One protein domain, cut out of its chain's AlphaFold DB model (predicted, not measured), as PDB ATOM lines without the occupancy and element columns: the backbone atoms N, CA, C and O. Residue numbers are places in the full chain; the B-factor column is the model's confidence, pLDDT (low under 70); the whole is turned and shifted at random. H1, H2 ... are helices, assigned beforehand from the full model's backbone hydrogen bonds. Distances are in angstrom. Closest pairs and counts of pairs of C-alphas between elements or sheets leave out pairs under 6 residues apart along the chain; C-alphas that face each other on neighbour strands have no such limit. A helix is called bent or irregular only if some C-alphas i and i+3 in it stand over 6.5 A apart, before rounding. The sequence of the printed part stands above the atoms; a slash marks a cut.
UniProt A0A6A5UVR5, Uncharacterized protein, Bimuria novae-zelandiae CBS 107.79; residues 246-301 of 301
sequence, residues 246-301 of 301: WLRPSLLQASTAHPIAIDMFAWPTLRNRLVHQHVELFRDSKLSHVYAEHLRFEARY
ATOM      1  N   TRP A 246     -51.706 -42.957  53.203       72.94
ATOM      2  CA  TRP A 246     -50.486 -42.777  52.409       72.94
ATOM      3  C   TRP A 246     -49.968 -44.064  51.738       72.94
ATOM      4  O   TRP A 246     -49.244 -43.983  50.750       72.94
ATOM      5  N   LEU A 247     -50.351 -45.249  52.225       70.12
ATOM      6  CA  LEU A 247     -49.940 -46.532  51.646       70.12
ATOM      7  C   LEU A 247     -50.941 -47.054  50.604       70.12
ATOM      8  O   LEU A 247     -50.528 -47.731  49.660       70.12
ATOM      9  N   ARG A 248     -52.228 -46.691  50.713       77.38
ATOM     10  CA  ARG A 248     -53.318 -47.141  49.820       77.38
ATOM     11  C   ARG A 248     -52.996 -46.910  48.329       77.38
ATOM     12  O   ARG A 248     -52.548 -45.811  47.994       77.38
ATOM     13  N   PRO A 249     -53.216 -47.889  47.426       73.19
ATOM     14  CA  PRO A 249     -52.965 -47.707  45.995       73.19
ATOM     15  C   PRO A 249     -53.811 -46.577  45.401       73.19
ATOM     16  O   PRO A 249     -54.994 -46.450  45.717       73.19
ATOM     17  N   SER A 250     -53.228 -45.768  44.515       74.81
ATOM     18  CA  SER A 250     -53.977 -44.740  43.789       74.81
ATOM     19  C   SER A 250     -54.785 -45.317  42.619       74.81
ATOM     20  O   SER A 250     -54.473 -46.384  42.085       74.81
ATOM     21  N   LEU A 251     -55.788 -44.566  42.144       76.50
ATOM     22  CA  LEU A 251     -56.535 -44.905  40.924       76.50
ATOM     23  C   LEU A 251     -55.617 -45.025  39.691       76.50
ATOM     24  O   LEU A 251     -55.897 -45.810  38.786       76.50
ATOM     25  N   LEU A 252     -54.503 -44.286  39.669       75.25
ATOM     26  CA  LEU A 252     -53.496 -44.385  38.616       75.25
ATOM     27  C   LEU A 252     -52.746 -45.723  38.710       75.25
ATOM     28  O   LEU A 252     -52.784 -46.498  37.759       75.25
ATOM     29  N   GLN A 253     -52.180 -46.058  39.880       79.19
ATOM     30  CA  GLN A 253     -51.543 -47.365  40.135       79.19
ATOM     31  C   GLN A 253     -52.479 -48.538  39.779       79.19
ATOM     32  O   GLN A 253     -52.040 -49.537  39.217       79.19
ATOM     33  N   ALA A 254     -53.781 -48.402  40.052       76.62
ATOM     34  CA  ALA A 254     -54.795 -49.409  39.740       76.62
ATOM     35  C   ALA A 254     -55.183 -49.504  38.246       76.62
ATOM     36  O   ALA A 254     -55.782 -50.501  37.846       76.62
ATOM     37  N   SER A 255     -54.882 -48.497  37.417       76.12
ATOM     38  CA  SER A 255     -55.309 -48.436  36.005       76.12
ATOM     39  C   SER A 255     -54.172 -48.530  34.982       76.12
ATOM     40  O   SER A 255     -54.440 -48.819  33.814       76.12
ATOM     41  N   THR A 256     -52.917 -48.352  35.400       75.56
ATOM     42  CA  THR A 256     -51.722 -48.450  34.545       75.56
ATOM     43  C   THR A 256     -50.784 -49.565  35.012       75.56
ATOM     44  O   THR A 256     -50.421 -49.614  36.190       75.56
ATOM     45  N   ALA A 257     -50.321 -50.418  34.095       79.75
ATOM     46  CA  ALA A 257     -49.253 -51.376  34.387       79.75
ATOM     47  C   ALA A 257     -47.939 -50.642  34.709       79.75
ATOM     48  O   ALA A 257     -47.610 -49.663  34.042       79.75
ATOM     49  N   HIS A 258     -47.217 -51.094  35.738       76.69
ATOM     50  CA  HIS A 258     -45.983 -50.475  36.224       76.69
ATOM     51  C   HIS A 258     -45.176 -51.459  37.115       76.69
ATOM     52  O   HIS A 258     -45.745 -52.451  37.581       76.69
ATOM     53  N   PRO A 259     -43.869 -51.231  37.373       78.88
ATOM     54  CA  PRO A 259     -43.046 -52.087  38.235       78.88
ATOM     55  C   PRO A 259     -43.487 -52.102  39.705       78.88
ATOM     56  O   PRO A 259     -43.651 -51.049  40.320       78.88
ATOM     57  N   ILE A 260     -43.556 -53.298  40.304       76.81
ATOM     58  CA  ILE A 260     -43.975 -53.535  41.703       76.81
ATOM     59  C   ILE A 260     -43.168 -52.744  42.751       76.81
ATOM     60  O   ILE A 260     -43.675 -52.434  43.826       76.81
ATOM     61  N   ALA A 261     -41.929 -52.356  42.435       70.31
ATOM     62  CA  ALA A 261     -41.104 -51.511  43.297       70.31
ATOM     63  C   ALA A 261     -41.733 -50.131  43.578       70.31
ATOM     64  O   ALA A 261     -41.448 -49.533  44.612       70.31
ATOM     65  N   ILE A 262     -42.605 -49.622  42.697       76.06
ATOM     66  CA  ILE A 262     -43.256 -48.318  42.887       76.06
ATOM     67  C   ILE A 262     -44.310 -48.382  43.998       76.06
ATOM     68  O   ILE A 262     -44.418 -47.429  44.767       76.06
ATOM     69  N   ASP A 263     -45.033 -49.498  44.154       77.12
ATOM     70  CA  ASP A 263     -46.024 -49.665  45.229       77.12
ATOM     71  C   ASP A 263     -45.392 -49.502  46.627       77.12
ATOM     72  O   ASP A 263     -46.046 -48.996  47.541       77.12
ATOM     73  N   MET A 264     -44.103 -49.832  46.772       72.88
ATOM     74  CA  MET A 264     -43.352 -49.813  48.035       72.88
ATOM     75  C   MET A 264     -42.983 -48.408  48.552       72.88
ATOM     76  O   MET A 264     -42.494 -48.279  49.673       72.88
ATOM     77  N   PHE A 265     -43.189 -47.336  47.776       73.75
ATOM     78  CA  PHE A 265     -42.896 -45.971  48.233       73.75
ATOM     79  C   PHE A 265     -44.045 -45.400  49.080       73.75
ATOM     80  O   PHE A 265     -45.177 -45.291  48.617       73.75
ATOM     81  N   ALA A 266     -43.739 -44.921  50.288       75.38
ATOM     82  CA  ALA A 266     -44.717 -44.375  51.240       75.38
ATOM     83  C   ALA A 266     -45.365 -43.025  50.840       75.38
ATOM     84  O   ALA A 266     -46.168 -42.481  51.595       75.38
ATOM     85  N   TRP A 267     -45.028 -42.462  49.674       81.56
ATOM     86  CA  TRP A 267     -45.479 -41.141  49.220       81.56
ATOM     87  C   TRP A 267     -46.400 -41.252  47.987       81.56
ATOM     88  O   TRP A 267     -45.894 -41.421  46.873       81.56
ATOM     89  N   PRO A 268     -47.735 -41.090  48.122       77.31
ATOM     90  CA  PRO A 268     -48.680 -41.210  47.002       77.31
ATOM     91  C   PRO A 268     -48.376 -40.291  45.815       77.31
ATOM     92  O   PRO A 268     -48.502 -40.691  44.660       77.31
ATOM     93  N   THR A 269     -47.944 -39.058  46.089       81.19
ATOM     94  CA  THR A 269     -47.594 -38.062  45.064       81.19
ATOM     95  C   THR A 269     -46.351 -38.456  44.270       81.19
ATOM     96  O   THR A 269     -46.305 -38.217  43.064       81.19
ATOM     97  N   LEU A 270     -45.372 -39.104  44.913       81.38
ATOM     98  CA  LEU A 270     -44.207 -39.678  44.246       81.38
ATOM     99  C   LEU A 270     -44.607 -40.901  43.416       81.38
ATOM    100  O   LEU A 270     -44.279 -40.944  42.233       81.38
ATOM    101  N   ARG A 271     -45.376 -41.845  43.984       83.62
ATOM    102  CA  ARG A 271     -45.874 -43.023  43.248       83.62
ATOM    103  C   ARG A 271     -46.626 -42.619  41.982       83.62
ATOM    104  O   ARG A 271     -46.311 -43.118  40.910       83.62
ATOM    105  N   ASN A 272     -47.531 -41.642  42.069       84.25
ATOM    106  CA  ASN A 272     -48.272 -41.134  40.911       84.25
ATOM    107  C   ASN A 272     -47.375 -40.540  39.809       84.25
ATOM    108  O   ASN A 272     -47.742 -40.603  38.638       84.25
ATOM    109  N   ARG A 273     -46.210 -39.971  40.146       83.38
ATOM    110  CA  ARG A 273     -45.233 -39.488  39.151       83.38
ATOM    111  C   ARG A 273     -44.416 -40.641  38.572       83.38
ATOM    112  O   ARG A 273     -44.391 -40.805  37.357       83.38
ATOM    113  N   LEU A 274     -43.853 -41.495  39.432       80.38
ATOM    114  CA  LEU A 274     -43.103 -42.687  39.023       80.38
ATOM    115  C   LEU A 274     -43.921 -43.572  38.075       80.38
ATOM    116  O   LEU A 274     -43.395 -44.015  37.065       80.38
ATOM    117  N   VAL A 275     -45.216 -43.767  38.335       84.00
ATOM    118  CA  VAL A 275     -46.120 -44.528  37.458       84.00
ATOM    119  C   VAL A 275     -46.172 -43.974  36.025       84.00
ATOM    120  O   VAL A 275     -46.162 -44.768  35.088       84.00
ATOM    121  N   HIS A 276     -46.159 -42.651  35.823       83.06
ATOM    122  CA  HIS A 276     -46.133 -42.057  34.475       83.06
ATOM    123  C   HIS A 276     -44.777 -42.219  33.764       83.06
ATOM    124  O   HIS A 276     -44.736 -42.215  32.539       83.06
ATOM    125  N   GLN A 277     -43.679 -42.322  34.518       81.62
ATOM    126  CA  GLN A 277     -42.299 -42.188  34.016       81.62
ATOM    127  C   GLN A 277     -41.460 -43.466  34.188       81.62
ATOM    128  O   GLN A 277     -40.256 -43.484  33.932       81.62
ATOM    129  N   HIS A 278     -42.085 -44.567  34.614       78.81
ATOM    130  CA  HIS A 278     -41.384 -45.799  34.968       78.81
ATOM    131  C   HIS A 278     -40.637 -46.439  33.791       78.81
ATOM    132  O   HIS A 278     -39.620 -47.090  34.006       78.81
ATOM    133  N   VAL A 279     -41.131 -46.258  32.561       80.94
ATOM    134  CA  VAL A 279     -40.545 -46.839  31.341       80.94
ATOM    135  C   VAL A 279     -39.131 -46.303  31.093       80.94
ATOM    136  O   VAL A 279     -38.281 -47.026  30.586       80.94
ATOM    137  N   GLU A 280     -38.870 -45.058  31.491       80.56
ATOM    138  CA  GLU A 280     -37.565 -44.402  31.384       80.56
ATOM    139  C   GLU A 280     -36.757 -44.619  32.675       80.56
ATOM    140  O   GLU A 280     -35.627 -45.103  32.629       80.56
ATOM    141  N   LEU A 281     -37.367 -44.380  33.842       71.75
ATOM    142  CA  LEU A 281     -36.695 -44.453  35.149       71.75
ATOM    143  C   LEU A 281     -36.234 -45.861  35.568       71.75
ATOM    144  O   LEU A 281     -35.276 -45.975  36.330       71.75
ATOM    145  N   PHE A 282     -36.890 -46.926  35.090       73.81
ATOM    146  CA  PHE A 282     -36.494 -48.323  35.342       73.81
ATOM    147  C   PHE A 282     -35.791 -48.980  34.138       73.81
ATOM    148  O   PHE A 282     -35.485 -50.171  34.187       73.81
ATOM    149  N   ARG A 283     -35.505 -48.222  33.067       77.12
ATOM    150  CA  ARG A 283     -34.672 -48.690  31.945       77.12
ATOM    151  C   ARG A 283     -33.211 -48.856  32.363       77.12
ATOM    152  O   ARG A 283     -32.556 -49.811  31.956       77.12
ATOM    153  N   ASP A 284     -32.735 -47.938  33.199       75.38
ATOM    154  CA  ASP A 284     -31.403 -47.960  33.791       75.38
ATOM    155  C   ASP A 284     -31.448 -48.551  35.207       75.38
ATOM    156  O   ASP A 284     -32.235 -48.129  36.053       75.38
ATOM    157  N   SER A 285     -30.502 -49.437  35.533       77.06
ATOM    158  CA  SER A 285     -30.379 -50.032  36.880       77.06
ATOM    159  C   SER A 285     -29.997 -49.022  37.988       77.06
ATOM    160  O   SER A 285     -29.923 -49.374  39.164       77.06
ATOM    161  N   LYS A 286     -29.771 -47.747  37.636       74.81
ATOM    162  CA  LYS A 286     -29.377 -46.655  38.546       74.81
ATOM    163  C   LYS A 286     -30.362 -46.480  39.705       74.81
ATOM    164  O   LYS A 286     -29.935 -46.418  40.855       74.81
ATOM    165  N   LEU A 287     -31.669 -46.446  39.414       72.25
ATOM    166  CA  LEU A 287     -32.712 -46.302  40.437       72.25
ATOM    167  C   LEU A 287     -32.692 -47.507  41.386       72.25
ATOM    168  O   LEU A 287     -32.627 -47.330  42.599       72.25
ATOM    169  N   SER A 288     -32.660 -48.724  40.835       74.31
ATOM    170  CA  SER A 288     -32.591 -49.977  41.596       74.31
ATOM    171  C   SER A 288     -31.362 -50.055  42.509       74.31
ATOM    172  O   SER A 288     -31.476 -50.530  43.636       74.31
ATOM    173  N   HIS A 289     -30.204 -49.564  42.055       75.44
ATOM    174  CA  HIS A 289     -28.968 -49.548  42.837       75.44
ATOM    175  C   HIS A 289     -29.055 -48.579  44.027       75.44
ATOM    176  O   HIS A 289     -28.868 -49.000  45.166       75.44
ATOM    177  N   VAL A 290     -29.438 -47.318  43.784       72.94
ATOM    178  CA  VAL A 290     -29.627 -46.308  44.845       72.94
ATOM    179  C   VAL A 290     -30.690 -46.759  45.852       72.94
ATOM    180  O   VAL A 290     -30.516 -46.586  47.058       72.94
ATOM    181  N   TYR A 291     -31.770 -47.385  45.374       70.69
ATOM    182  CA  TYR A 291     -32.832 -47.938  46.213       70.69
ATOM    183  C   TYR A 291     -32.318 -49.075  47.113       70.69
ATOM    184  O   TYR A 291     -32.562 -49.044  48.316       70.69
ATOM    185  N   ALA A 292     -31.555 -50.030  46.571       71.69
ATOM    186  CA  ALA A 292     -30.982 -51.139  47.341       71.69
ATOM    187  C   ALA A 292     -29.904 -50.698  48.353       71.69
ATOM    188  O   ALA A 292     -29.779 -51.301  49.416       71.69
ATOM    189  N   GLU A 293     -29.143 -49.645  48.050       76.25
ATOM    190  CA  GLU A 293     -28.134 -49.072  48.950       76.25
ATOM    191  C   GLU A 293     -28.765 -48.378  50.174       76.25
ATOM    192  O   GLU A 293     -28.294 -48.532  51.307       76.25
ATOM    193  N   HIS A 294     -29.849 -47.626  49.952       69.62
ATOM    194  CA  HIS A 294     -30.435 -46.731  50.953       69.62
ATOM    195  C   HIS A 294     -31.637 -47.319  51.710       69.62
ATOM    196  O   HIS A 294     -31.920 -46.880  52.829       69.62
ATOM    197  N   LEU A 295     -32.355 -48.295  51.143       66.81
ATOM    198  CA  LEU A 295     -33.543 -48.885  51.763       66.81
ATOM    199  C   LEU A 295     -33.172 -50.032  52.718       66.81
ATOM    200  O   LEU A 295     -33.100 -51.196  52.330       66.81
ATOM    201  N   ARG A 296     -32.984 -49.707  54.001       61.03
ATOM    202  CA  ARG A 296     -32.771 -50.701  55.065       61.03
ATOM    203  C   ARG A 296     -34.060 -50.945  55.847       61.03
ATOM    204  O   ARG A 296     -34.599 -50.023  56.454       61.03
ATOM    205  N   PHE A 297     -34.524 -52.193  55.869       54.34
ATOM    206  CA  PHE A 297     -35.631 -52.623  56.722       54.34
ATOM    207  C   PHE A 297     -35.108 -53.048  58.103       54.34
ATOM    208  O   PHE A 297     -34.598 -54.157  58.257       54.34
ATOM    209  N   GLU A 298     -35.269 -52.201  59.124       43.06
ATOM    210  CA  GLU A 298     -35.180 -52.652  60.519       43.06
ATOM    211  C   GLU A 298     -36.446 -53.433  60.896       43.06
ATOM    212  O   GLU A 298     -37.423 -52.874  61.395       43.06
ATOM    213  N   ALA A 299     -36.431 -54.746  60.665       40.12
ATOM    214  CA  ALA A 299     -37.418 -55.647  61.247       40.12
ATOM    215  C   ALA A 299     -37.138 -55.799  62.752       40.12
ATOM    216  O   ALA A 299     -36.273 -56.575  63.161       40.12
ATOM    217  N   ARG A 300     -37.853 -55.027  63.577       43.19
ATOM    218  CA  ARG A 300     -37.865 -55.196  65.036       43.19
ATOM    219  C   ARG A 300     -38.862 -56.302  65.382       43.19
ATOM    220  O   ARG A 300     -40.060 -56.124  65.168       43.19
ATOM    221  N   TYR A 301     -38.327 -57.427  65.848       42.66
ATOM    222  CA  TYR A 301     -39.055 -58.575  66.398       42.66
ATOM    223  C   TYR A 301     -39.178 -58.448  67.921       42.66
ATOM    224  O   TYR A 301     -38.243 -57.869  68.520       42.66
TER     225      TYR A 301
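Overview. This is residues 246 to 301 of the 301 residues of an uncharacterized protein of Bimuria novae-zelandiae CBS 107.79 (UniProt A0A6A5UVR5). The picture is an open hook: the short helix H1 and the loop of residues 256 to 267 pack with H2 into a small body, H3 turns off from the far end of H2 to make a V with it, and residues 292 to 301 stick out beyond as an arm. The mouth of the V is open, and H1 and H3 are apart. The printed part has 56 residues with three named helices in the order H1, H2, H3 and no named strand; the class is all helix, with 28 of the 56 residues in the helices. The whole is only just loose, close to compact, with a radius of gyration of the C-alphas of 12.2 A, and it spans 35 by 27 by 15 A.

Along the chain. Start at Trp 246 and go on to C-alpha 251 at (-56.535, -44.905, 40.924), where H1 begins; it holds residues 251 to 255. Residues 256 to 267 then hold no named element. Find C-alpha 268 at (-48.680, -41.210, 47.002); from there H2, the longest helix, runs through residues 268 to 281 and measures 17.2 A from first to last C-alpha. H2 is irregular, with C-alphas 276 and 279 standing 8.0 A apart. H3 takes residues 286 to 294, 12.5 A from first to last C-alpha, and ends at C-alpha 294 at (-30.435, -46.731, 50.953).

Arrangement. Look first at H1 and H2, which touch; the closest C-alphas are those of Leu 252 and Asn 272, 6.6 A apart. H2 touches H1 with residues 271 to 275 alone. Next look at H2 and H3, which are close but not clearly touching; their closest C-alphas, those of Leu 281 and Leu 287, are 6.9 A apart. They run opposite ways at a steep tilt of 46 degrees. H3 touches no helix. In H1 and H3 every O i to N i+4 pair is within hydrogen-bond range, and in H2 it is 7 of 10.

Size, cuts and confidence. Going along the printed part you meet no cut from residue 246 to residue 301, the chain's last residue. The link from H1 to H2 is long, with 12 residues, and the link from H2 to H3 is tight, with 4. The two C-alphas farthest apart are those of Glu 280 and Tyr 301, at 37.8 A. Residues 292 to 301, of which 292 to 294 belong to H3, stand free; without them the body has 46 residues and spans 26 by 18 by 15 A. The mean pLDDT of the printed part is 73.4, and the model's confidence is under 70 at residues 294 to 301.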